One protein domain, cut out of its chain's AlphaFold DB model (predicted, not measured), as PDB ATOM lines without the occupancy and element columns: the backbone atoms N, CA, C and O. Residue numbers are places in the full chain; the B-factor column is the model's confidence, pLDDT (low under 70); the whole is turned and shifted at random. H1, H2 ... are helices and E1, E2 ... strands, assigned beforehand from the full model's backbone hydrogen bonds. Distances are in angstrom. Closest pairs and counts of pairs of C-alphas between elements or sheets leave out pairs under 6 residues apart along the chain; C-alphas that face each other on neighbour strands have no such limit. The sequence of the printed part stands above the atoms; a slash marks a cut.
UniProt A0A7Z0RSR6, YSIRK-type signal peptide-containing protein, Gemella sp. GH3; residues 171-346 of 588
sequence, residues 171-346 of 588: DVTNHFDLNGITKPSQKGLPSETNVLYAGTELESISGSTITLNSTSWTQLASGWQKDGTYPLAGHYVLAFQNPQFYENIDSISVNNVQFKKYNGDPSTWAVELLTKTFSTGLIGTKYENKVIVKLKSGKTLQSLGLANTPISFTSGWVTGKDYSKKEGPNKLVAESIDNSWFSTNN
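What this domain is: This is residues 171 to 346 of the 588 residues of the protein "YSIRK-type signal peptide-containing protein" of Gemella sp. GH3 (UniProt A0A7Z0RSR6). Two twisted four-stranded sheets, E1-E2-E6-E4 and E5-E3-E7-E8, stack face to face as a sandwich, surrounded by long loops. The printed part has 176 residues, in order E1 E2 E3 H1 E4 E5 H2 E6 E7 E8; both sheets are antiparallel. It is mostly strand, with only 69 residues in named elements, and compact: radius of gyration of the C-alphas 16.0 A, spans 48 by 32 by 28 A.

Where its parts are: E1, residues 195 to 206, starts at C-alpha (31.666, 35.358, 30.169) and measures 31.1 A. Then come E2 209 to 218, E3 235 to 240, H1 243 to 246, E4 249 to 254, E5 268 to 272, H2 275 to 278, E6 286 to 295, E7 311 to 317 and E8 338 to 342, ending at C-alpha (12.007, 36.480, 44.846).

How they stand to each other: In hairpin E1-E2, N 201 and O 213 are 3.1 A apart. H1 stands at the second sheet's level; H2 only grazes both sheets.

The domain as a whole: The printed part has no cut. Residues 184 to 193 are among those under pLDDT 70.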
ATOM      1  N   ASP A 171      17.720  22.513  58.014       34.44
ATOM      2  CA  ASP A 171      18.984  22.273  57.323       34.44
ATOM      3  C   ASP A 171      19.120  23.274  56.157       34.44
ATOM      4  O   ASP A 171      18.156  23.536  55.435       34.44
ATOM      5  N   VAL A 172      20.305  23.873  56.022       40.56
ATOM      6  CA  VAL A 172      20.672  24.835  54.961       40.56
ATOM      7  C   VAL A 172      22.014  24.427  54.326       40.56
ATOM      8  O   VAL A 172      22.722  25.247  53.734       40.56
ATOM      9  N   THR A 173      22.396  23.151  54.456       46.06
ATOM     10  CA  THR A 173      23.522  22.576  53.720       46.06
ATOM     11  C   THR A 173      23.182  22.513  52.232       46.06
ATOM     12  O   THR A 173      22.376  21.717  51.765       46.06
ATOM     13  N   ASN A 174      23.822  23.390  51.464       50.44
ATOM     14  CA  ASN A 174      23.927  23.258  50.018       50.44
ATOM     15  C   ASN A 174      25.351  22.783  49.705       50.44
ATOM     16  O   ASN A 174      26.329  23.322  50.228       50.44
ATOM     17  N   HIS A 175      25.481  21.761  48.861       58.44
ATOM     18  CA  HIS A 175      26.772  21.141  48.563       58.44
ATOM     19  C   HIS A 175      27.332  21.590  47.208       58.44
ATOM     20  O   HIS A 175      27.426  20.810  46.261       58.44
ATOM     21  N   PHE A 176      27.766  22.849  47.116       65.19
ATOM     22  CA  PHE A 176      28.657  23.295  46.037       65.19
ATOM     23  C   PHE A 176      30.074  22.716  46.225       65.19
ATOM     24  O   PHE A 176      30.996  23.410  46.651       65.19
ATOM     25  N   ASP A 177      30.253  21.439  45.868       72.44
ATOM     26  CA  ASP A 177      31.562  20.781  45.724       72.44
ATOM     27  C   ASP A 177      32.322  21.385  44.530       72.44
ATOM     28  O   ASP A 177      32.304  20.863  43.413       72.44
ATOM     29  N   LEU A 178      32.912  22.565  44.754       78.69
ATOM     30  CA  LEU A 178      33.554  23.418  43.757       78.69
ATOM     31  C   LEU A 178      34.974  23.816  44.196       78.69
ATOM     32  O   LEU A 178      35.238  24.145  45.349       78.69
ATOM     33  N   ASN A 179      35.889  23.889  43.231       78.88
ATOM     34  CA  ASN A 179      37.303  24.255  43.379       78.88
ATOM     35  C   ASN A 179      37.534  25.775  43.596       78.88
ATOM     36  O   ASN A 179      38.572  26.312  43.195       78.88
ATOM     37  N   GLY A 180      36.567  26.483  44.189       78.81
ATOM     38  CA  GLY A 180      36.565  27.940  44.371       78.81
ATOM     39  C   GLY A 180      35.848  28.727  43.263       78.81
ATOM     40  O   GLY A 180      35.155  28.175  42.406       78.81
ATOM     41  N   ILE A 181      36.037  30.048  43.279       84.25
ATOM     42  CA  ILE A 181      35.570  30.992  42.248       84.25
ATOM     43  C   ILE A 181      36.714  31.260  41.251       84.25
ATOM     44  O   ILE A 181      37.890  31.228  41.621       84.25
ATOM     45  N   THR A 182      36.403  31.527  39.977       84.44
ATOM     46  CA  THR A 182      37.419  31.931  38.989       84.44
ATOM     47  C   THR A 182      38.076  33.260  39.360       84.44
ATOM     48  O   THR A 182      37.403  34.212  39.772       84.44
ATOM     49  N   LYS A 183      39.394  33.376  39.162       78.19
ATOM     50  CA  LYS A 183      40.086  34.662  39.346       78.19
ATOM     51  C   LYS A 183      39.580  35.677  38.310       78.19
ATOM     52  O   LYS A 183      39.348  35.297  37.162       78.19
ATOM     53  N   PRO A 184      39.404  36.955  38.686       61.09
ATOM     54  CA  PRO A 184      38.885  37.960  37.769       61.09
ATOM     55  C   PRO A 184      39.974  38.416  36.787       61.09
ATOM     56  O   PRO A 184      41.169  38.288  37.071       61.09
ATOM     57  N   SER A 185      39.558  39.052  35.686       59.72
ATOM     58  CA  SER A 185      40.445  39.879  34.853       59.72
ATOM     59  C   SER A 185      41.310  40.793  35.732       59.72
ATOM     60  O   SER A 185      40.800  41.449  36.650       59.72
ATOM     61  N   GLN A 186      42.613  40.876  35.436       51.41
ATOM     62  CA  GLN A 186      43.527  41.715  36.222       51.41
ATOM     63  C   GLN A 186      43.180  43.200  36.087       51.41
ATOM     64  O   GLN A 186      43.296  43.937  37.064       51.41
ATOM     65  N   LYS A 187      42.688  43.601  34.908       57.81
ATOM     66  CA  LYS A 187      42.297  44.976  34.569       57.81
ATOM     67  C   LYS A 187      40.787  45.233  34.667       57.81
ATOM     68  O   LYS A 187      40.346  46.354  34.436       57.81
ATOM     69  N   GLY A 188      39.991  44.208  34.985       53.75
ATOM     70  CA  GLY A 188      38.527  44.262  34.908       53.75
ATOM     71  C   GLY A 188      37.995  44.417  33.477       53.75
ATOM     72  O   GLY A 188      36.897  44.938  33.294       53.75
ATOM     73  N   LEU A 189      38.774  44.021  32.465       55.00
ATOM     74  CA  LEU A 189      38.428  44.196  31.058       55.00
ATOM     75  C   LEU A 189      37.605  43.010  30.527       55.00
ATOM     76  O   LEU A 189      38.049  41.868  30.661       55.00
ATOM     77  N   PRO A 190      36.485  43.273  29.823       52.25
ATOM     78  CA  PRO A 190      35.702  42.271  29.096       52.25
ATOM     79  C   PRO A 190      36.532  41.268  28.277       52.25
ATOM     80  O   PRO A 190      36.244  40.079  28.279       52.25
ATOM     81  N   SER A 191      37.592  41.734  27.611       51.25
ATOM     82  CA  SER A 191      38.461  40.946  26.719       51.25
ATOM     83  C   SER A 191      39.294  39.841  27.388       51.25
ATOM     84  O   SER A 191      40.066  39.171  26.707       51.25
ATOM     85  N   GLU A 192      39.215  39.690  28.711       58.22
ATOM     86  CA  GLU A 192      39.987  38.707  29.482       58.22
ATOM     87  C   GLU A 192      39.113  37.572  30.068       58.22
ATOM     88  O   GLU A 192      39.653  36.692  30.740       58.22
ATOM     89  N   THR A 193      37.791  37.556  29.826       66.31
ATOM     90  CA  THR A 193      36.852  36.586  30.429       66.31
ATOM     91  C   THR A 193      35.956  35.885  29.392       66.31
ATOM     92  O   THR A 193      35.415  36.508  28.482       66.31
ATOM     93  N   ASN A 194      35.744  34.566  29.531       75.69
ATOM     94  CA  ASN A 194      34.858  33.794  28.636       75.69
ATOM     95  C   ASN A 194      33.393  34.278  28.698       75.69
ATOM     96  O   ASN A 194      32.668  34.203  27.703       75.69
ATOM     97  N   VAL A 195      32.979  34.775  29.866       82.62
ATOM     98  CA  VAL A 195      31.666  35.358  30.169       82.62
ATOM     99  C   VAL A 195      31.882  36.823  30.537       82.62
ATOM    100  O   VAL A 195      32.757  37.126  31.342       82.62
ATOM    101  N   LEU A 196      31.096  37.730  29.959       81.06
ATOM    102  CA  LEU A 196      31.064  39.143  30.366       81.06
ATOM    103  C   LEU A 196      30.092  39.372  31.515       81.06
ATOM    104  O   LEU A 196      30.331  40.180  32.412       81.06
ATOM    105  N   TYR A 197      28.979  38.657  31.428       81.94
ATOM    106  CA  TYR A 197      27.858  38.701  32.336       81.94
ATOM    107  C   TYR A 197      27.038  37.424  32.146       81.94
ATOM    108  O   TYR A 197      26.726  37.054  31.010       81.94
ATOM    109  N   ALA A 198      26.659  36.778  33.239       88.00
ATOM    110  CA  ALA A 198      25.473  35.945  33.288       88.00
ATOM    111  C   ALA A 198      24.748  36.169  34.622       88.00
ATOM    112  O   ALA A 198      25.372  36.527  35.619       88.00
ATOM    113  N   GLY A 199      23.440  35.952  34.637       88.69
ATOM    114  CA  GLY A 199      22.614  36.102  35.829       88.69
ATOM    115  C   GLY A 199      21.203  35.585  35.594       88.69
ATOM    116  O   GLY A 199      20.837  35.278  34.457       88.69
ATOM    117  N   THR A 200      20.423  35.459  36.660       91.44
ATOM    118  CA  THR A 200      19.135  34.768  36.663       91.44
ATOM    119  C   THR A 200      18.161  35.456  37.606       91.44
ATOM    120  O   THR A 200      18.221  35.316  38.816       91.44
ATOM    121  N   GLU A 201      17.183  36.137  37.033       89.06
ATOM    122  CA  GLU A 201      16.217  36.990  37.735       89.06
ATOM    123  C   GLU A 201      14.790  36.420  37.638       89.06
ATOM    124  O   GLU A 201      14.480  35.627  36.746       89.06
ATOM    125  N   LEU A 202      13.872  36.852  38.510       92.00
ATOM    126  CA  LEU A 202      12.456  36.496  38.367       92.00
ATOM    127  C   LEU A 202      11.873  37.069  37.061       92.00
ATOM    128  O   LEU A 202      12.123  38.215  36.682       92.00
ATOM    129  N   GLU A 203      11.023  36.293  36.391       90.81
ATOM    130  CA  GLU A 203      10.145  36.792  35.329       90.81
ATOM    131  C   GLU A 203       8.668  36.739  35.721       90.81
ATOM    132  O   GLU A 203       7.953  37.724  35.547       90.81
ATOM    133  N   SER A 204       8.195  35.611  36.258       93.00
ATOM    134  CA  SER A 204       6.800  35.479  36.687       93.00
ATOM    135  C   SER A 204       6.578  34.343  37.686       93.00
ATOM    136  O   SER A 204       7.347  33.385  37.765       93.00
ATOM    137  N   ILE A 205       5.481  34.451  38.436       95.00
ATOM    138  CA  ILE A 205       4.933  33.406  39.303       95.00
ATOM    139  C   ILE A 205       3.486  33.199  38.852       95.00
ATOM    140  O   ILE A 205       2.698  34.142  38.868       95.00
ATOM    141  N   SER A 206       3.134  31.984  38.433       94.75
ATOM    142  CA  SER A 206       1.800  31.642  37.933       94.75
ATOM    143  C   SER A 206       1.358  30.290  38.493       94.75
ATOM    144  O   SER A 206       1.772  29.226  38.028       94.75
ATOM    145  N   GLY A 207       0.540  30.330  39.550       93.50
ATOM    146  CA  GLY A 207       0.038  29.141  40.241       93.50
ATOM    147  C   GLY A 207       1.160  28.271  40.823       93.50
ATOM    148  O   GLY A 207       1.770  28.625  41.832       93.50
ATOM    149  N   SER A 208       1.391  27.114  40.200       96.06
ATOM    150  CA  SER A 208       2.435  26.140  40.556       96.06
ATOM    151  C   SER A 208       3.744  26.312  39.773       96.06
ATOM    152  O   SER A 208       4.682  25.546  39.985       96.06
ATOM    153  N   THR A 209       3.820  27.277  38.852       97.81
ATOM    154  CA  THR A 209       4.992  27.514  37.993       97.81
ATOM    155  C   THR A 209       5.675  28.830  38.357       97.81
ATOM    156  O   THR A 209       5.015  29.863  38.480       97.81
ATOM    157  N   ILE A 210       6.998  28.796  38.496       98.12
ATOM    158  CA  ILE A 210       7.859  29.971  38.626       98.12
ATOM    159  C   ILE A 210       8.766  30.002  37.394       98.12
ATOM    160  O   ILE A 210       9.420  29.008  37.080       98.12
ATOM    161  N   THR A 211       8.806  31.137  36.704       97.56
ATOM    162  CA  THR A 211       9.694  31.360  35.558       97.56
ATOM    163  C   THR A 211      10.794  32.321  35.975       97.56
ATOM    164  O   THR A 211      10.513  33.455  36.375       97.56
ATOM    165  N   LEU A 212      12.042  31.874  35.850       96.00
ATOM    166  CA  LEU A 212      13.236  32.702  35.966       96.00
ATOM    167  C   LEU A 212      13.786  32.991  34.561       96.00
ATOM    168  O   LEU A 212      13.759  32.127  33.680       96.00
ATOM    169  N   ASN A 213      14.302  34.196  34.353       91.94
ATOM    170  CA  ASN A 213      14.984  34.601  33.131       91.94
ATOM    171  C   ASN A 213      16.493  34.540  33.356       91.94
ATOM    172  O   ASN A 213      17.033  35.390  34.061       91.94
ATOM    173  N   SER A 214      17.175  33.563  32.759       92.25
ATOM    174  CA  SER A 214      18.636  33.544  32.767       92.25
ATOM    175  C   SER A 214      19.161  34.311  31.557       92.25
ATOM    176  O   SER A 214      18.940  33.903  30.414       92.25
ATOM    177  N   THR A 215      19.830  35.435  31.808       88.62
ATOM    178  CA  THR A 215      20.469  36.263  30.779       88.62
ATOM    179  C   THR A 215      21.963  35.973  30.756       88.62
ATOM    180  O   THR A 215      22.598  35.963  31.806       88.62
ATOM    181  N   SER A 216      22.553  35.773  29.576       87.44
ATOM    182  CA  SER A 216      23.991  35.529  29.418       87.44
ATOM    183  C   SER A 216      24.604  36.291  28.244       87.44
ATOM    184  O   SER A 216      23.942  36.584  27.248       87.44
ATOM    185  N   TRP A 217      25.892  36.620  28.360       84.56
ATOM    186  CA  TRP A 217      26.685  37.238  27.302       84.56
ATOM    187  C   TRP A 217      28.127  36.719  27.335       84.56
ATOM    188  O   TRP A 217      28.903  36.999  28.252       84.56
ATOM    189  N   THR A 218      28.471  35.935  26.319       81.81
ATOM    190  CA  THR A 218      29.735  35.202  26.174       81.81
ATOM    191  C   THR A 218      30.676  35.868  25.169       81.81
ATOM    192  O   THR A 218      30.260  36.325  24.100       81.81
ATOM    193  N   GLN A 219      31.974  35.869  25.485       75.62
ATOM    194  CA  GLN A 219      33.041  36.153  24.518       75.62
ATOM    195  C   GLN A 219      33.547  34.897  23.811       75.62
ATOM    196  O   GLN A 219      34.011  34.982  22.678       75.62
ATOM    197  N   LEU A 220      33.497  33.741  24.479       73.88
ATOM    198  CA  LEU A 220      34.088  32.498  23.989       73.88
ATOM    199  C   LEU A 220      33.099  31.338  24.113       73.88
ATOM    200  O   LEU A 220      32.465  31.144  25.149       73.88
ATOM    201  N   ALA A 221      33.022  30.537  23.049       77.56
ATOM    202  CA  ALA A 221      32.157  29.362  22.953       77.56
ATOM    203  C   ALA A 221      32.706  28.111  23.678       77.56
ATOM    204  O   ALA A 221      32.053  27.069  23.714       77.56
ATOM    205  N   SER A 222      33.922  28.194  24.223       83.12
ATOM    206  CA  SER A 222      34.634  27.110  24.904       83.12
ATOM    207  C   SER A 222      34.725  27.336  26.413       83.12
ATOM    208  O   SER A 222      34.489  28.436  26.919       83.12
ATOM    209  N   GLY A 223      35.106  26.280  27.133       87.31
ATOM    210  CA  GLY A 223      35.217  26.272  28.587       87.31
ATOM    211  C   GLY A 223      34.079  25.551  29.309       87.31
ATOM    212  O   GLY A 223      33.975  25.654  30.529       87.31
ATOM    213  N   TRP A 224      33.229  24.833  28.574       91.44
ATOM    214  CA  TRP A 224      31.975  24.250  29.061       91.44
ATOM    215  C   TRP A 224      31.942  22.715  28.975       91.44
ATOM    216  O   TRP A 224      30.909  22.097  29.220       91.44
ATOM    217  N   GLN A 225      33.057  22.062  28.632       91.38
ATOM    218  CA  GLN A 225      33.112  20.603  28.541       91.38
ATOM    219  C   GLN A 225      33.113  19.941  29.920       91.38
ATOM    220  O   GLN A 225      33.931  20.267  30.782       91.38
ATOM    221  N   LYS A 226      32.279  18.911  30.081       93.06
ATOM    222  CA  LYS A 226      32.275  18.044  31.264       93.06
ATOM    223  C   LYS A 226      33.645  17.453  31.585       93.06
ATOM    224  O   LYS A 226      34.330  16.924  30.698       93.06
ATOM    225  N   ASP A 227      33.954  17.433  32.874       87.88
ATOM    226  CA  ASP A 227      34.955  16.549  33.461       87.88
ATOM    227  C   ASP A 227      34.289  15.244  33.951       87.88
ATOM    228  O   ASP A 227      33.087  15.210  34.207       87.88
ATOM    229  N   GLY A 228      35.057  14.157  34.051       83.88
ATOM    230  CA  GLY A 228      34.605  12.902  34.674       83.88
ATOM    231  C   GLY A 228      34.905  12.836  36.176       83.88
ATOM    232  O   GLY A 228      34.300  12.042  36.888       83.88
ATOM    233  N   THR A 229      35.829  13.677  36.642       86.75
ATOM    234  CA  THR A 229      36.273  13.811  38.038       86.75
ATOM    235  C   THR A 229      35.323  14.689  38.850       86.75
ATOM    236  O   THR A 229      35.139  14.467  40.041       86.75
ATOM    237  N   TYR A 230      34.722  15.686  38.197       86.94
ATOM    238  CA  TYR A 230      33.958  16.758  38.827       86.94
ATOM    239  C   TYR A 230      32.553  16.842  38.209       86.94
ATOM    240  O   TYR A 230      32.422  17.361  37.095       86.94
ATOM    241  N   PRO A 231      31.489  16.358  38.877       86.25
ATOM    242  CA  PRO A 231      30.185  16.219  38.229       86.25
ATOM    243  C   PRO A 231      29.500  17.549  37.876       86.25
ATOM    244  O   PRO A 231      28.637  17.554  37.003       86.25
ATOM    245  N   LEU A 232      29.884  18.663  38.517       88.75
ATOM    246  CA  LEU A 232      29.371  20.006  38.216       88.75
ATOM    247  C   LEU A 232      30.147  20.721  37.095       88.75
ATOM    248  O   LEU A 232      29.622  21.666  36.510       88.75
ATOM    249  N   ALA A 233      31.346  20.267  36.714       91.81
ATOM    250  CA  ALA A 233      32.137  20.915  35.665       91.81
ATOM    251  C   ALA A 233      31.375  20.974  34.328       91.81
ATOM    252  O   ALA A 233      30.873  19.955  33.847       91.81
ATOM    253  N   GLY A 234      31.274  22.162  33.723       93.06
ATOM    254  CA  GLY A 234      30.504  22.378  32.493       93.06
ATOM    255  C   GLY A 234      28.979  22.419  32.681       93.06
ATOM    256  O   GLY A 234      28.240  22.143  31.733       93.06
ATOM    257  N   HIS A 235      28.488  22.734  33.883       95.25
ATOM    258  CA  HIS A 235      27.057  22.879  34.170       95.25
ATOM    259  C   HIS A 235      26.696  24.290  34.641       95.25
ATOM    260  O   HIS A 235      27.494  25.005  35.243       95.25
ATOM    261  N   TYR A 236      25.452  24.670  34.381       96.06
ATOM    262  CA  TYR A 236      24.752  25.733  35.078       96.06
ATOM    263  C   TYR A 236      24.153  25.120  36.346       96.06
ATOM    264  O   TYR A 236      23.491  24.079  36.264       96.06
ATOM    265  N   VAL A 237      24.388  25.749  37.494       94.62
ATOM    266  CA  VAL A 237      23.834  25.347  38.794       94.62
ATOM    267  C   VAL A 237      22.743  26.312  39.242       94.62
ATOM    268  O   VAL A 237      22.789  27.503  38.932       94.62
ATOM    269  N   LEU A 238      21.764  25.782  39.971       95.62
ATOM    270  CA  LEU A 238      20.682  26.515  40.616       95.62
ATOM    271  C   LEU A 238      20.352  25.833  41.951       95.62
ATOM    272  O   LEU A 238      19.844  24.712  41.966       95.62
ATOM    273  N   ALA A 239      20.656  26.510  43.050       91.94
ATOM    274  CA  ALA A 239      20.412  26.075  44.420       91.94
ATOM    275  C   ALA A 239      19.352  26.958  45.086       91.94
ATOM    276  O   ALA A 239      19.302  28.159  44.828       91.94
ATOM    277  N   PHE A 240      18.525  26.381  45.956       91.62
ATOM    278  CA  PHE A 240      17.489  27.086  46.716       91.62
ATOM    279  C   PHE A 240      17.705  26.892  48.218       91.62
ATOM    280  O   PHE A 240      18.014  25.793  48.662       91.62
ATOM    281  N   GLN A 241      17.492  27.943  49.012       84.69
ATOM    282  CA  GLN A 241      17.849  27.940  50.442       84.69
ATOM    283  C   GLN A 241      16.714  27.505  51.384       84.69
ATOM    284  O   GLN A 241      16.956  27.155  52.532       84.69
ATOM    285  N   ASN A 242      15.458  27.567  50.931       84.94
ATOM    286  CA  ASN A 242      14.292  27.359  51.791       84.94
ATOM    287  C   ASN A 242      13.670  25.961  51.563       84.94
ATOM    288  O   ASN A 242      13.101  25.746  50.486       84.94
ATOM    289  N   PRO A 243      13.709  25.020  52.535       83.06
ATOM    290  CA  PRO A 243      13.242  23.642  52.328       83.06
ATOM    291  C   PRO A 243      11.755  23.551  51.999       83.06
ATOM    292  O   PRO A 243      11.362  22.819  51.092       83.06
ATOM    293  N   GLN A 244      10.925  24.374  52.645       85.56
ATOM    294  CA  GLN A 244       9.483  24.430  52.392       85.56
ATOM    295  C   GLN A 244       9.171  24.754  50.916       85.56
ATOM    296  O   GLN A 244       8.156  24.292  50.385       85.56
ATOM    297  N   PHE A 245      10.073  25.466  50.226       91.88
ATOM    298  CA  PHE A 245      10.074  25.605  48.771       91.88
ATOM    299  C   PHE A 245      10.724  24.407  48.057       91.88
ATOM    300  O   PHE A 245      10.048  23.749  47.260       91.88
ATOM    301  N   TYR A 246      12.008  24.111  48.307       91.56
ATOM    302  CA  TYR A 246      12.778  23.195  47.451       91.56
ATOM    303  C   TYR A 246      12.332  21.731  47.537       91.56
ATOM    304  O   TYR A 246      12.285  21.038  46.518       91.56
ATOM    305  N   GLU A 247      11.869  21.273  48.702       91.31
ATOM    306  CA  GLU A 247      11.249  19.952  48.854       91.31
ATOM    307  C   GLU A 247       9.958  19.815  48.038       91.31
ATOM    308  O   GLU A 247       9.536  18.702  47.720       91.31
ATOM    309  N   ASN A 248       9.313  20.931  47.684       95.50
ATOM    310  CA  ASN A 248       8.074  20.971  46.916       95.50
ATOM    311  C   ASN A 248       8.287  21.232  45.416       95.50
ATOM    312  O   ASN A 248       7.299  21.277  44.679       95.50
ATOM    313  N   ILE A 249       9.535  21.311  44.941       98.06
ATOM    314  CA  ILE A 249       9.861  21.288  43.510       98.06
ATOM    315  C   ILE A 249       9.631  19.873  42.954       98.06
ATOM    316  O   ILE A 249      10.080  18.867  43.510       98.06
ATOM    317  N   ASP A 250       8.923  19.808  41.831       97.88
ATOM    318  CA  ASP A 250       8.730  18.612  41.013       97.88
ATOM    319  C   ASP A 250       9.846  18.494  39.966       97.88
ATOM    320  O   ASP A 250      10.611  17.526  39.956       97.88
ATOM    321  N   SER A 251       9.978  19.526  39.131       98.31
ATOM    322  CA  SER A 251      10.883  19.561  37.983       98.31
ATOM    323  C   SER A 251      11.393  20.978  37.704       98.31
ATOM    324  O   SER A 251      10.712  21.968  37.979       98.31
ATOM    325  N   ILE A 252      12.601  21.071  37.141       98.75
ATOM    326  CA  ILE A 252      13.182  22.315  36.617       98.75
ATOM    327  C   ILE A 252      13.675  22.044  35.196       98.75
ATOM    328  O   ILE A 252      14.360  21.045  34.960       98.75
ATOM    329  N   SER A 253      13.356  22.922  34.247       98.50
ATOM    330  CA  SER A 253      13.816  22.799  32.861       98.50
ATOM    331  C   SER A 253      14.211  24.131  32.229       98.50
ATOM    332  O   SER A 253      13.740  25.190  32.628       98.50
ATOM    333  N   VAL A 254      15.073  24.074  31.213       98.31
ATOM    334  CA  VAL A 254      15.413  25.202  30.333       98.31
ATOM    335  C   VAL A 254      15.391  24.712  28.889       98.31
ATOM    336  O   VAL A 254      15.938  23.651  28.591       98.31
ATOM    337  N   ASN A 255      14.703  25.427  27.996       95.31
ATOM    338  CA  ASN A 255      14.555  25.057  26.578       95.31
ATOM    339  C   ASN A 255      14.150  23.573  26.372       95.31
ATOM    340  O   ASN A 255      14.693  22.862  25.526       95.31
ATOM    341  N   ASN A 256      13.208  23.087  27.194       94.94
ATOM    342  CA  ASN A 256      12.740  21.692  27.300       94.94
ATOM    343  C   ASN A 256      13.765  20.646  27.800       94.94
ATOM    344  O   ASN A 256      13.401  19.484  27.990       94.94
ATOM    345  N   VAL A 257      15.013  21.027  28.087       98.00
ATOM    346  CA  VAL A 257      16.010  20.163  28.737       98.00
ATOM    347  C   VAL A 257      15.787  20.174  30.250       98.00
ATOM    348  O   VAL A 257      15.727  21.236  30.864       98.00
ATOM    349  N   GLN A 258      15.668  18.993  30.857       98.00
ATOM    350  CA  GLN A 258      15.495  18.842  32.306       98.00
ATOM    351  C   GLN A 258      16.823  19.008  33.054       98.00
ATOM    352  O   GLN A 258      17.849  18.459  32.641       98.00
ATOM    353  N   PHE A 259      16.776  19.706  34.185       98.19
ATOM    354  CA  PHE A 259      17.836  19.704  35.189       98.19
ATOM    355  C   PHE A 259      17.851  18.363  35.937       98.19
ATOM    356  O   PHE A 259      16.867  17.621  35.965       98.19
ATOM    357  N   LYS A 260      18.968  18.071  36.603       95.12
ATOM    358  CA  LYS A 260      19.120  16.941  37.525       95.12
ATOM    359  C   LYS A 260      19.456  17.468  38.915       95.12
ATOM    360  O   LYS A 260      20.244  18.401  39.026       95.12
ATOM    361  N   LYS A 261      18.906  16.846  39.958       90.56
ATOM    362  CA  LYS A 261      19.361  17.050  41.341       90.56
ATOM    363  C   LYS A 261      20.835  16.657  41.454       90.56
ATOM    364  O   LYS A 261      21.204  15.572  40.995       90.56
ATOM    365  N   TYR A 262      21.665  17.509  42.043       85.06
ATOM    366  CA  TYR A 262      23.060  17.183  42.332       85.06
ATOM    367  C   TYR A 262      23.114  16.225  43.530       85.06
ATOM    368  O   TYR A 262      22.420  16.435  44.512       85.06
ATOM    369  N   ASN A 263      23.848  15.113  43.425       81.25
ATOM    370  CA  ASN A 263      23.946  14.050  44.445       81.25
ATOM    371  C   ASN A 263      22.609  13.494  45.016       81.25
ATOM    372  O   ASN A 263      22.620  12.734  45.980       81.25
ATOM    373  N   GLY A 264      21.462  13.804  44.395       78.81
ATOM    374  CA  GLY A 264      20.116  13.462  44.883       78.81
ATOM    375  C   GLY A 264      19.449  14.537  45.758       78.81
ATOM    376  O   GLY A 264      18.257  14.416  46.042       78.81
ATOM    377  N   ASP A 265      20.178  15.592  46.112       79.06
ATOM    378  CA  ASP A 265      19.746  16.722  46.940       79.06
ATOM    379  C   ASP A 265      18.596  17.521  46.277       79.06
ATOM    380  O   ASP A 265      18.701  17.894  45.103       79.06
ATOM    381  N   PRO A 266      17.466  17.776  46.967       84.69
ATOM    382  CA  PRO A 266      16.385  18.601  46.436       84.69
ATOM    383  C   PRO A 266      16.677  20.108  46.391       84.69
ATOM    384  O   PRO A 266      15.984  20.795  45.634       84.69
ATOM    385  N   SER A 267      17.664  20.614  47.139       86.56
ATOM    386  CA  SER A 267      18.068  22.027  47.145       86.56
ATOM    387  C   SER A 267      18.705  22.440  45.812       86.56
ATOM    388  O   SER A 267      18.361  23.479  45.244       86.56
ATOM    389  N   THR A 268      19.590  21.586  45.284       89.56
ATOM    390  CA  THR A 268      20.591  21.940  44.276       89.56
ATOM    391  C   THR A 268      20.386  21.163  42.982       89.56
ATOM    392  O   THR A 268      20.438  19.933  42.932       89.56
ATOM    393  N   TRP A 269      20.201  21.899  41.889       95.06
ATOM    394  CA  TRP A 269      19.904  21.367  40.566       95.06
ATOM    395  C   TRP A 269      20.928  21.858  39.541       95.06
ATOM    396  O   TRP A 269      21.324  23.021  39.546       95.06
ATOM    397  N   ALA A 270      21.325  20.985  38.618       95.81
ATOM    398  CA  ALA A 270      22.307  21.283  37.579       95.81
ATOM    399  C   ALA A 270      21.829  20.857  36.182       95.81
ATOM    400  O   ALA A 270      21.141  19.841  36.020       95.81
ATOM    401  N   VAL A 271      22.231  21.604  35.152       97.19
ATOM    402  CA  VAL A 271      22.031  21.241  33.739       97.19
ATOM    403  C   VAL A 271      23.236  21.665  32.896       97.19
ATOM    404  O   VAL A 271      23.943  22.609  33.221       97.19
ATOM    405  N   GLU A 272      23.511  20.933  31.823       95.75
ATOM    406  CA  GLU A 272      24.727  21.078  31.009       95.75
ATOM    407  C   GLU A 272      24.771  22.429  30.270       95.75
ATOM    408  O   GLU A 272      23.758  22.846  29.703       95.75
ATOM    409  N   LEU A 273      25.935  23.089  30.224       93.38
ATOM    410  CA  LEU A 273      26.155  24.361  29.516       93.38
ATOM    411  C   LEU A 273      26.371  24.135  28.012       93.38
ATOM    412  O   LEU A 273      27.491  24.026  27.515       93.38
ATOM    413  N   LEU A 274      25.268  24.062  27.270       91.38
ATOM    414  CA  LEU A 274      25.227  23.721  25.849       91.38
ATOM    415  C   LEU A 274      24.501  24.809  25.049       91.38
ATOM    416  O   LEU A 274      23.643  25.521  25.572       91.38
ATOM    417  N   THR A 275      24.729  24.858  23.734       88.94
ATOM    418  CA  THR A 275      23.996  25.762  22.827       88.94
ATOM    419  C   THR A 275      22.475  25.581  22.914       88.94
ATOM    420  O   THR A 275      21.738  26.545  22.773       88.94
ATOM    421  N   LYS A 276      21.994  24.364  23.208       91.06
ATOM    422  CA  LYS A 276      20.558  24.079  23.380       91.06
ATOM    423  C   LYS A 276      19.965  24.510  24.731       91.06
ATOM    424  O   LYS A 276      18.748  24.565  24.838       91.06
ATOM    425  N   THR A 277      20.779  24.777  25.755       93.62
ATOM    426  CA  THR A 277      20.314  25.150  27.109       93.62
ATOM    427  C   THR A 277      20.540  26.623  27.424       93.62
ATOM    428  O   THR A 277      19.635  27.254  27.954       93.62
ATOM    429  N   PHE A 278      21.712  27.166  27.078       91.38
ATOM    430  CA  PHE A 278      22.106  28.547  27.391       91.38
ATOM    431  C   PHE A 278      22.820  29.262  26.230       91.38
ATOM    432  O   PHE A 278      23.591  30.195  26.452       91.38
ATOM    433  N   SER A 279      22.602  28.816  24.986       87.31
ATOM    434  CA  SER A 279      23.199  29.403  23.769       87.31
ATOM    435  C   SER A 279      24.735  29.482  23.768       87.31
ATOM    436  O   SER A 279      25.313  30.251  23.005       87.31
ATOM    437  N   THR A 280      25.411  28.650  24.570       80.44
ATOM    438  CA  THR A 280      26.848  28.779  24.896       80.44
ATOM    439  C   THR A 280      27.806  28.706  23.705       80.44
ATOM    440  O   THR A 280      28.933  29.175  23.815       80.44
ATOM    441  N   GLY A 281      27.373  28.164  22.562       69.06
ATOM    442  CA  GLY A 281      28.139  28.151  21.312       69.06
ATOM    443  C   GLY A 281      28.146  29.469  20.523       69.06
ATOM    444  O   GLY A 281      28.788  29.530  19.477       69.06
ATOM    445  N   LEU A 282      27.422  30.498  20.974       69.94
ATOM    446  CA  LEU A 282      27.308  31.798  20.308       69.94
ATOM    447  C   LEU A 282      28.088  32.879  21.078       69.94
ATOM    448  O   LEU A 282      28.313  32.771  22.284       69.94
ATOM    449  N   ILE A 283      28.548  33.910  20.364       73.31
ATOM    450  CA  ILE A 283      29.499  34.918  20.862       73.31
ATOM    451  C   ILE A 283      28.973  36.328  20.568       73.31
ATOM    452  O   ILE A 283      28.327  36.564  19.548       73.31
ATOM    453  N   GLY A 284      29.268  37.283  21.452       70.12
ATOM    454  CA  GLY A 284      29.103  38.716  21.185       70.12
ATOM    455  C   GLY A 284      27.673  39.254  21.295       70.12
ATOM    456  O   GLY A 284      27.502  40.466  21.383       70.12
ATOM    457  N   THR A 285      26.664  38.388  21.407       75.12
ATOM    458  CA  THR A 285      25.245  38.755  21.581       75.12
ATOM    459  C   THR A 285      24.734  38.325  22.960       75.12
ATOM    460  O   THR A 285      25.231  37.351  23.524       75.12
ATOM    461  N   LYS A 286      23.748  39.046  23.510       79.19
ATOM    462  CA  LYS A 286      23.056  38.675  24.755       79.19
ATOM    463  C   LYS A 286      21.972  37.630  24.468       79.19
ATOM    464  O   LYS A 286      21.237  37.781  23.493       79.19
ATOM    465  N   TYR A 287      21.839  36.621  25.324       85.75
ATOM    466  CA  TYR A 287      20.828  35.566  25.210       85.75
ATOM    467  C   TYR A 287      19.969  35.478  26.466       85.75
ATOM    468  O   TYR A 287      20.498  35.473  27.573       85.75
ATOM    469  N   GLU A 288      18.657  35.349  26.285       89.00
ATOM    470  CA  GLU A 288      17.703  35.009  27.343       89.00
ATOM    471  C   GLU A 288      17.304  33.536  27.236       89.00
ATOM    472  O   GLU A 288      16.976  33.052  26.153       89.00
ATOM    473  N   ASN A 289      17.292  32.825  28.363       92.62
ATOM    474  CA  ASN A 289      16.862  31.433  28.455       92.62
ATOM    475  C   ASN A 289      15.900  31.288  29.639       92.62
ATOM    476  O   ASN A 289      16.235  31.630  30.775       92.62
ATOM    477  N   LYS A 290      14.685  30.797  29.378       95.50
ATOM    478  CA  LYS A 290      13.629  30.702  30.395       95.50
ATOM    479  C   LYS A 290      13.803  29.416  31.201       95.50
ATOM    480  O   LYS A 290      13.626  28.319  30.666       95.50
ATOM    481  N   VAL A 291      14.151  29.558  32.478       98.19
ATOM    482  CA  VAL A 291      14.258  28.453  33.437       98.19
ATOM    483  C   VAL A 291      12.910  28.311  34.141       98.19
ATOM    484  O   VAL A 291      12.467  29.206  34.857       98.19
ATOM    485  N   ILE A 292      12.236  27.189  33.904       98.56
ATOM    486  CA  ILE A 292      10.881  26.910  34.377       98.56
ATOM    487  C   ILE A 292      10.975  25.959  35.568       98.56
ATOM    488  O   ILE A 292      11.320  24.790  35.401       98.56
ATOM    489  N   VAL A 293      10.637  26.450  36.760       98.69
ATOM    490  CA  VAL A 293      10.507  25.659  37.991       98.69
ATOM    491  C   VAL A 293       9.036  25.300  38.181       98.69
ATOM    492  O   VAL A 293       8.174  26.180  38.228       98.69
ATOM    493  N   LYS A 294       8.734  24.007  38.310       98.56
ATOM    494  CA  LYS A 294       7.388  23.502  38.599       98.56
ATOM    495  C   LYS A 294       7.330  22.930  40.004       98.56
ATOM    496  O   LYS A 294       8.172  22.121  40.390       98.56
ATOM    497  N   LEU A 295       6.305  23.321  40.750       98.12
ATOM    498  CA  LEU A 295       5.971  22.734  42.040       98.12
ATOM    499  C   LEU A 295       5.132  21.459  41.863       98.12
ATOM    500  O   LEU A 295       4.439  21.283  40.858       98.12
ATOM    501  N   LYS A 296       5.184  20.580  42.868       97.75
ATOM    502  CA  LYS A 296       4.411  19.328  42.937       97.75
ATOM    503  C   LYS A 296       2.903  19.573  42.807       97.75
ATOM    504  O   LYS A 296       2.399  20.653  43.114       97.75
ATOM    505  N   SER A 297       2.167  18.549  42.370       95.81
ATOM    506  CA  SER A 297       0.715  18.645  42.149       95.81
ATOM    507  C   SER A 297      -0.026  19.219  43.366       95.81
ATOM    508  O   SER A 297       0.217  18.815  44.504       95.81
ATOM    509  N   GLY A 298      -0.903  20.197  43.124       93.00
ATOM    510  CA  GLY A 298      -1.633  20.923  44.166       93.00
ATOM    511  C   GLY A 298      -0.817  21.955  44.962       93.00
ATOM    512  O   GLY A 298      -1.383  22.590  45.849       93.00
ATOM    513  N   LYS A 299       0.479  22.155  44.672       95.94
ATOM    514  CA  LYS A 299       1.329  23.137  45.363       95.94
ATOM    515  C   LYS A 299       1.474  24.450  44.589       95.94
ATOM    516  O   LYS A 299       1.744  24.485  43.394       95.94
ATOM    517  N   THR A 300       1.352  25.539  45.331       95.31
ATOM    518  CA  THR A 300       1.631  26.938  44.983       95.31
ATOM    519  C   THR A 300       2.338  27.601  46.169       95.31
ATOM    520  O   THR A 300       2.212  27.110  47.296       95.31
ATOM    521  N   LEU A 301       3.004  28.744  45.974       92.56
ATOM    522  CA  LEU A 301       3.610  29.493  47.091       92.56
ATOM    523  C   LEU A 301       2.592  29.821  48.199       92.56
ATOM    524  O   LEU A 301       2.899  29.683  49.379       92.56
ATOM    525  N   GLN A 302       1.348  30.144  47.823       92.19
ATOM    526  CA  GLN A 302       0.249  30.385  48.762       92.19
ATOM    527  C   GLN A 302      -0.098  29.135  49.591       92.19
ATOM    528  O   GLN A 302      -0.217  29.225  50.808       92.19
ATOM    529  N   SER A 303      -0.222  27.962  48.956       93.50
ATOM    530  CA  SER A 303      -0.513  26.693  49.655       93.50
ATOM    531  C   SER A 303       0.643  26.187  50.527       93.50
ATOM    532  O   SER A 303       0.437  25.347  51.399       93.50
ATOM    533  N   LEU A 304       1.858  26.675  50.265       90.50
ATOM    534  CA  LEU A 304       3.067  26.388  51.033       90.50
ATOM    535  C   LEU A 304       3.293  27.405  52.159       90.50
ATOM    536  O   LEU A 304       4.313  27.327  52.830       90.50
ATOM    537  N   GLY A 305       2.402  28.385  52.357       90.19
ATOM    538  CA  GLY A 305       2.594  29.450  53.349       90.19
ATOM    539  C   GLY A 305       3.747  30.413  53.030       90.19
ATOM    540  O   GLY A 305       4.108  31.218  53.878       90.19
ATOM    541  N   LEU A 306       4.300  30.360  51.813       89.69
ATOM    542  CA  LEU A 306       5.416  31.187  51.334       89.69
ATOM    543  C   LEU A 306       4.936  32.443  50.581       89.69
ATOM    544  O   LEU A 306       5.645  33.007  49.747       89.69
ATOM    545  N   ALA A 307       3.696  32.869  50.825       85.94
ATOM    546  CA  ALA A 307       3.141  34.078  50.234       85.94
ATOM    547  C   ALA A 307       3.841  35.315  50.816       85.94
ATOM    548  O   ALA A 307       3.794  35.569  52.015       85.94
ATOM    549  N   ASN A 308       4.464  36.102  49.941       86.12
ATOM    550  CA  ASN A 308       5.286  37.280  50.239       86.12
ATOM    551  C   ASN A 308       6.601  36.993  50.994       86.12
ATOM    552  O   ASN A 308       7.391  37.916  51.187       86.12
ATOM    553  N   THR A 309       6.887  35.735  51.335       89.19
ATOM    554  CA  THR A 309       8.189  35.289  51.849       89.19
ATOM    555  C   THR A 309       9.269  35.432  50.766       89.19
ATOM    556  O   THR A 309       9.030  35.013  49.631       89.19
ATOM    557  N   PRO A 310      10.453  35.992  51.076       91.56
ATOM    558  CA  PRO A 310      11.621  35.920  50.203       91.56
ATOM    559  C   PRO A 310      12.103  34.473  50.032       91.56
ATOM    560  O   PRO A 310      12.451  33.802  51.001       91.56
ATOM    561  N   ILE A 311      12.145  33.995  48.793       92.06
ATOM    562  CA  ILE A 311      12.654  32.678  48.405       92.06
ATOM    563  C   ILE A 311      14.007  32.905  47.740       92.06
ATOM    564  O   ILE A 311      14.085  33.427  46.627       92.06
ATOM    565  N   SER A 312      15.066  32.573  48.475       93.06
ATOM    566  CA  SER A 312      16.459  32.828  48.095       93.06
ATOM    567  C   SER A 312      17.030  31.691  47.251       93.06
ATOM    568  O   SER A 312      16.790  30.515  47.550       93.06
ATOM    569  N   PHE A 313      17.773  32.043  46.202       93.69
ATOM    570  CA  PHE A 313      18.377  31.095  45.271       93.69
ATOM    571  C   PHE A 313      19.733  31.585  44.757       93.69
ATOM    572  O   PHE A 313      19.909  32.763  44.459       93.69
ATOM    573  N   THR A 314      20.676  30.663  44.592       92.81
ATOM    574  CA  THR A 314      21.973  30.948  43.969       92.81
ATOM    575  C   THR A 314      22.053  30.255  42.623       92.81
ATOM    576  O   THR A 314      21.748  29.067  42.516       92.81
ATOM    577  N   SER A 315      22.498  30.970  41.597       94.25
ATOM    578  CA  SER A 315      22.821  30.401  40.293       94.25
ATOM    579  C   SER A 315      24.210  30.804  39.811       94.25
ATOM    580  O   SER A 315      24.794  31.786  40.273       94.25
ATOM    581  N   GLY A 316      24.747  30.019  38.880       93.00
ATOM    582  CA  GLY A 316      26.006  30.337  38.221       93.00
ATOM    583  C   GLY A 316      26.455  29.280  37.224       93.00
ATOM    584  O   GLY A 316      25.891  28.191  37.126       93.00
ATOM    585  N   TRP A 317      27.472  29.630  36.447       93.62
ATOM    586  CA  TRP A 317      28.093  28.777  35.439       93.62
ATOM    587  C   TRP A 317      29.363  28.161  36.031       93.62
ATOM    588  O   TRP A 317      30.186  28.871  36.610       93.62
ATOM    589  N   VAL A 318      29.540  26.848  35.885       92.62
ATOM    590  CA  VAL A 318      30.683  26.113  36.437       92.62
ATOM    591  C   VAL A 318      31.663  25.733  35.328       92.62
ATOM    592  O   VAL A 318      31.279  25.157  34.307       92.62
ATOM    593  N   THR A 319      32.949  26.028  35.533       91.94
ATOM    594  CA  THR A 319      34.001  25.813  34.533       91.94
ATOM    595  C   THR A 319      34.135  24.344  34.125       91.94
ATOM    596  O   THR A 319      34.156  23.431  34.955       91.94
ATOM    597  N   GLY A 320      34.233  24.105  32.821       92.19
ATOM    598  CA  GLY A 320      34.552  22.811  32.231       92.19
ATOM    599  C   GLY A 320      36.052  22.505  32.222       92.19
ATOM    600  O   GLY A 320      36.889  23.356  32.524       92.19
ATOM    601  N   LYS A 321      36.414  21.282  31.823       90.50
ATOM    602  CA  LYS A 321      37.817  20.826  31.713       90.50
ATOM    603  C   LYS A 321      38.634  21.552  30.638       90.50
ATOM    604  O   LYS A 321      39.859  21.514  30.667       90.50
ATOM    605  N   ASP A 322      37.958  22.178  29.677       88.12
ATOM    606  CA  ASP A 322      38.540  23.011  28.625       88.12
ATOM    607  C   ASP A 322      38.533  24.508  28.980       88.12
ATOM    608  O   ASP A 322      39.004  25.326  28.187       88.12
ATOM    609  N   TYR A 323      38.029  24.886  30.164       85.00
ATOM    610  CA  TYR A 323      38.147  26.257  30.657       85.00
ATOM    611  C   TYR A 323      39.623  26.576  30.913       85.00
ATOM    612  O   TYR A 323      40.426  25.678  31.172       85.00
ATOM    613  N   SER A 324      39.998  27.853  30.777       72.12
ATOM    614  CA  SER A 324      41.394  28.249  30.537       72.12
ATOM    615  C   SER A 324      42.409  27.570  31.476       72.12
ATOM    616  O   SER A 324      42.185  27.450  32.682       72.12
ATOM    617  N   LYS A 325      43.568  27.161  30.928       63.03
ATOM    618  CA  LYS A 325      44.597  26.343  31.615       63.03
ATOM    619  C   LYS A 325      45.109  26.899  32.959       63.03
ATOM    620  O   LYS A 325      45.803  26.182  33.671       63.03
ATOM    621  N   LYS A 326      44.827  28.166  33.288       73.38
ATOM    622  CA  LYS A 326      45.187  28.810  34.566       73.38
ATOM    623  C   LYS A 326      44.111  28.666  35.650       73.38
ATOM    624  O   LYS A 326      44.436  28.781  36.827       73.38
ATOM    625  N   GLU A 327      42.859  28.426  35.261       81.62
ATOM    626  CA  GLU A 327      41.729  28.267  36.182       81.62
ATOM    627  C   GLU A 327      41.345  26.802  36.395       81.62
ATOM    628  O   GLU A 327      41.211  26.398  37.550       81.62
ATOM    629  N   GLY A 328      41.223  26.021  35.316       83.88
ATOM    630  CA  GLY A 328      40.804  24.616  35.366       83.88
ATOM    631  C   GLY A 328      39.299  24.393  35.617       83.88
ATOM    632  O   GLY A 328      38.529  25.356  35.708       83.88
ATOM    633  N   PRO A 329      38.868  23.118  35.700       90.06
ATOM    634  CA  PRO A 329      37.469  22.732  35.883       90.06
ATOM    635  C   PRO A 329      36.931  22.972  37.298       90.06
ATOM    636  O   PRO A 329      37.674  23.075  38.279       90.06
ATOM    637  N   ASN A 330      35.602  22.919  37.380       88.56
ATOM    638  CA  ASN A 330      34.812  22.860  38.605       88.56
ATOM    639  C   ASN A 330      34.886  24.112  39.491       88.56
ATOM    640  O   ASN A 330      34.787  24.010  40.708       88.56
ATOM    641  N   LYS A 331      35.066  25.296  38.903       87.31
ATOM    642  CA  LYS A 331      34.974  26.587  39.600       87.31
ATOM    643  C   LYS A 331      33.713  27.332  39.219       87.31
ATOM    644  O   LYS A 331      33.286  27.256  38.070       87.31
ATOM    645  N   LEU A 332      33.172  28.117  40.140       88.62
ATOM    646  CA  LEU A 332      32.079  29.034  39.833       88.62
ATOM    647  C   LEU A 332      32.630  30.252  39.068       88.62
ATOM    648  O   LEU A 332      33.572  30.899  39.531       88.62
ATOM    649  N   VAL A 333      32.086  30.559  37.887       89.19
ATOM    650  CA  VAL A 333      32.541  31.688  37.059       89.19
ATOM    651  C   VAL A 333      32.079  33.001  37.687       89.19
ATOM    652  O   VAL A 333      30.879  33.247  37.807       89.19
ATOM    653  N   ALA A 334      33.028  33.853  38.069       87.44
ATOM    654  CA  ALA A 334      32.805  35.098  38.805       87.44
ATOM    655  C   ALA A 334      31.721  36.003  38.192       87.44
ATOM    656  O   ALA A 334      30.860  36.511  38.911       87.44
ATOM    657  N   GLU A 335      31.746  36.163  36.871       88.19
ATOM    658  CA  GLU A 335      30.836  36.992  36.070       88.19
ATOM    659  C   GLU A 335      29.426  36.390  35.918       88.19
ATOM    660  O   GLU A 335      28.569  37.023  35.310       88.19
ATOM    661  N   SER A 336      29.194  35.179  36.440       89.81
ATOM    662  CA  SER A 336      27.921  34.443  36.357       89.81
ATOM    663  C   SER A 336      27.203  34.243  37.697       89.81
ATOM    664  O   SER A 336      26.120  33.669  37.716       89.81
ATOM    665  N   ILE A 337      27.832  34.638  38.811       90.25
ATOM    666  CA  ILE A 337      27.285  34.421  40.157       90.25
ATOM    667  C   ILE A 337      26.119  35.372  40.388       90.25
ATOM    668  O   ILE A 337      26.305  36.589  40.397       90.25
ATOM    669  N   ASP A 338      24.959  34.799  40.671       91.88
ATOM    670  CA  ASP A 338      23.757  35.517  41.068       91.88
ATOM    671  C   ASP A 338      23.167  34.839  42.305       91.88
ATOM    672  O   ASP A 338      22.845  33.653  42.262       91.88
ATOM    673  N   ASN A 339      23.071  35.577  43.409       92.94
ATOM    674  CA  ASN A 339      22.517  35.129  44.684       92.94
ATOM    675  C   ASN A 339      21.343  36.023  45.105       92.94
ATOM    676  O   ASN A 339      21.390  36.695  46.137       92.94
ATOM    677  N   SER A 340      20.312  36.036  44.258       93.69
ATOM    678  CA  SER A 340      19.056  36.781  44.393       93.69
ATOM    679  C   SER A 340      17.986  36.061  45.234       93.69
ATOM    680  O   SER A 340      18.085  34.887  45.595       93.69
ATOM    681  N   TRP A 341      16.891  36.766  45.518       94.44
ATOM    682  CA  TRP A 341      15.640  36.214  46.034       94.44
ATOM    683  C   TRP A 341      14.419  36.763  45.286       94.44
ATOM    684  O   TRP A 341      14.453  37.808  44.629       94.44
ATOM    685  N   PHE A 342      13.297  36.051  45.393       93.88
ATOM    686  CA  PHE A 342      12.007  36.480  44.846       93.88
ATOM    687  C   PHE A 342      10.863  36.293  45.846       93.88
ATOM    688  O   PHE A 342      10.959  35.500  46.775       93.88
ATOM    689  N   SER A 343       9.758  37.013  45.660       92.06
ATOM    690  CA  SER A 343       8.519  36.809  46.420       92.06
ATOM    691  C   SER A 343       7.306  37.185  45.564       92.06
ATOM    692  O   SER A 343       7.448  37.798  44.505       92.06
ATOM    693  N   THR A 344       6.095  36.852  46.017       90.62
ATOM    694  CA  THR A 344       4.845  37.264  45.343       90.62
ATOM    695  C   THR A 344       4.558  38.766  45.426       90.62
ATOM    696  O   THR A 344       3.682  39.252  44.716       90.62
ATOM    697  N   ASN A 345       5.271  39.509  46.280       89.50
ATOM    698  CA  ASN A 345       5.148  40.959  46.407       89.50
ATOM    699  C   ASN A 345       6.472  41.561  46.897       89.50
ATOM    700  O   ASN A 345       6.708  41.679  48.100       89.50
ATOM    701  N   ASN A 346       7.334  41.962  45.963       91.94
ATOM    702  CA  ASN A 346       8.520  42.748  46.283       91.94
ATOM    703  C   ASN A 346       8.187  44.247  46.157       91.94
ATOM    704  O   ASN A 346       7.997  44.758  45.053       91.94
TER     705      ASN A 346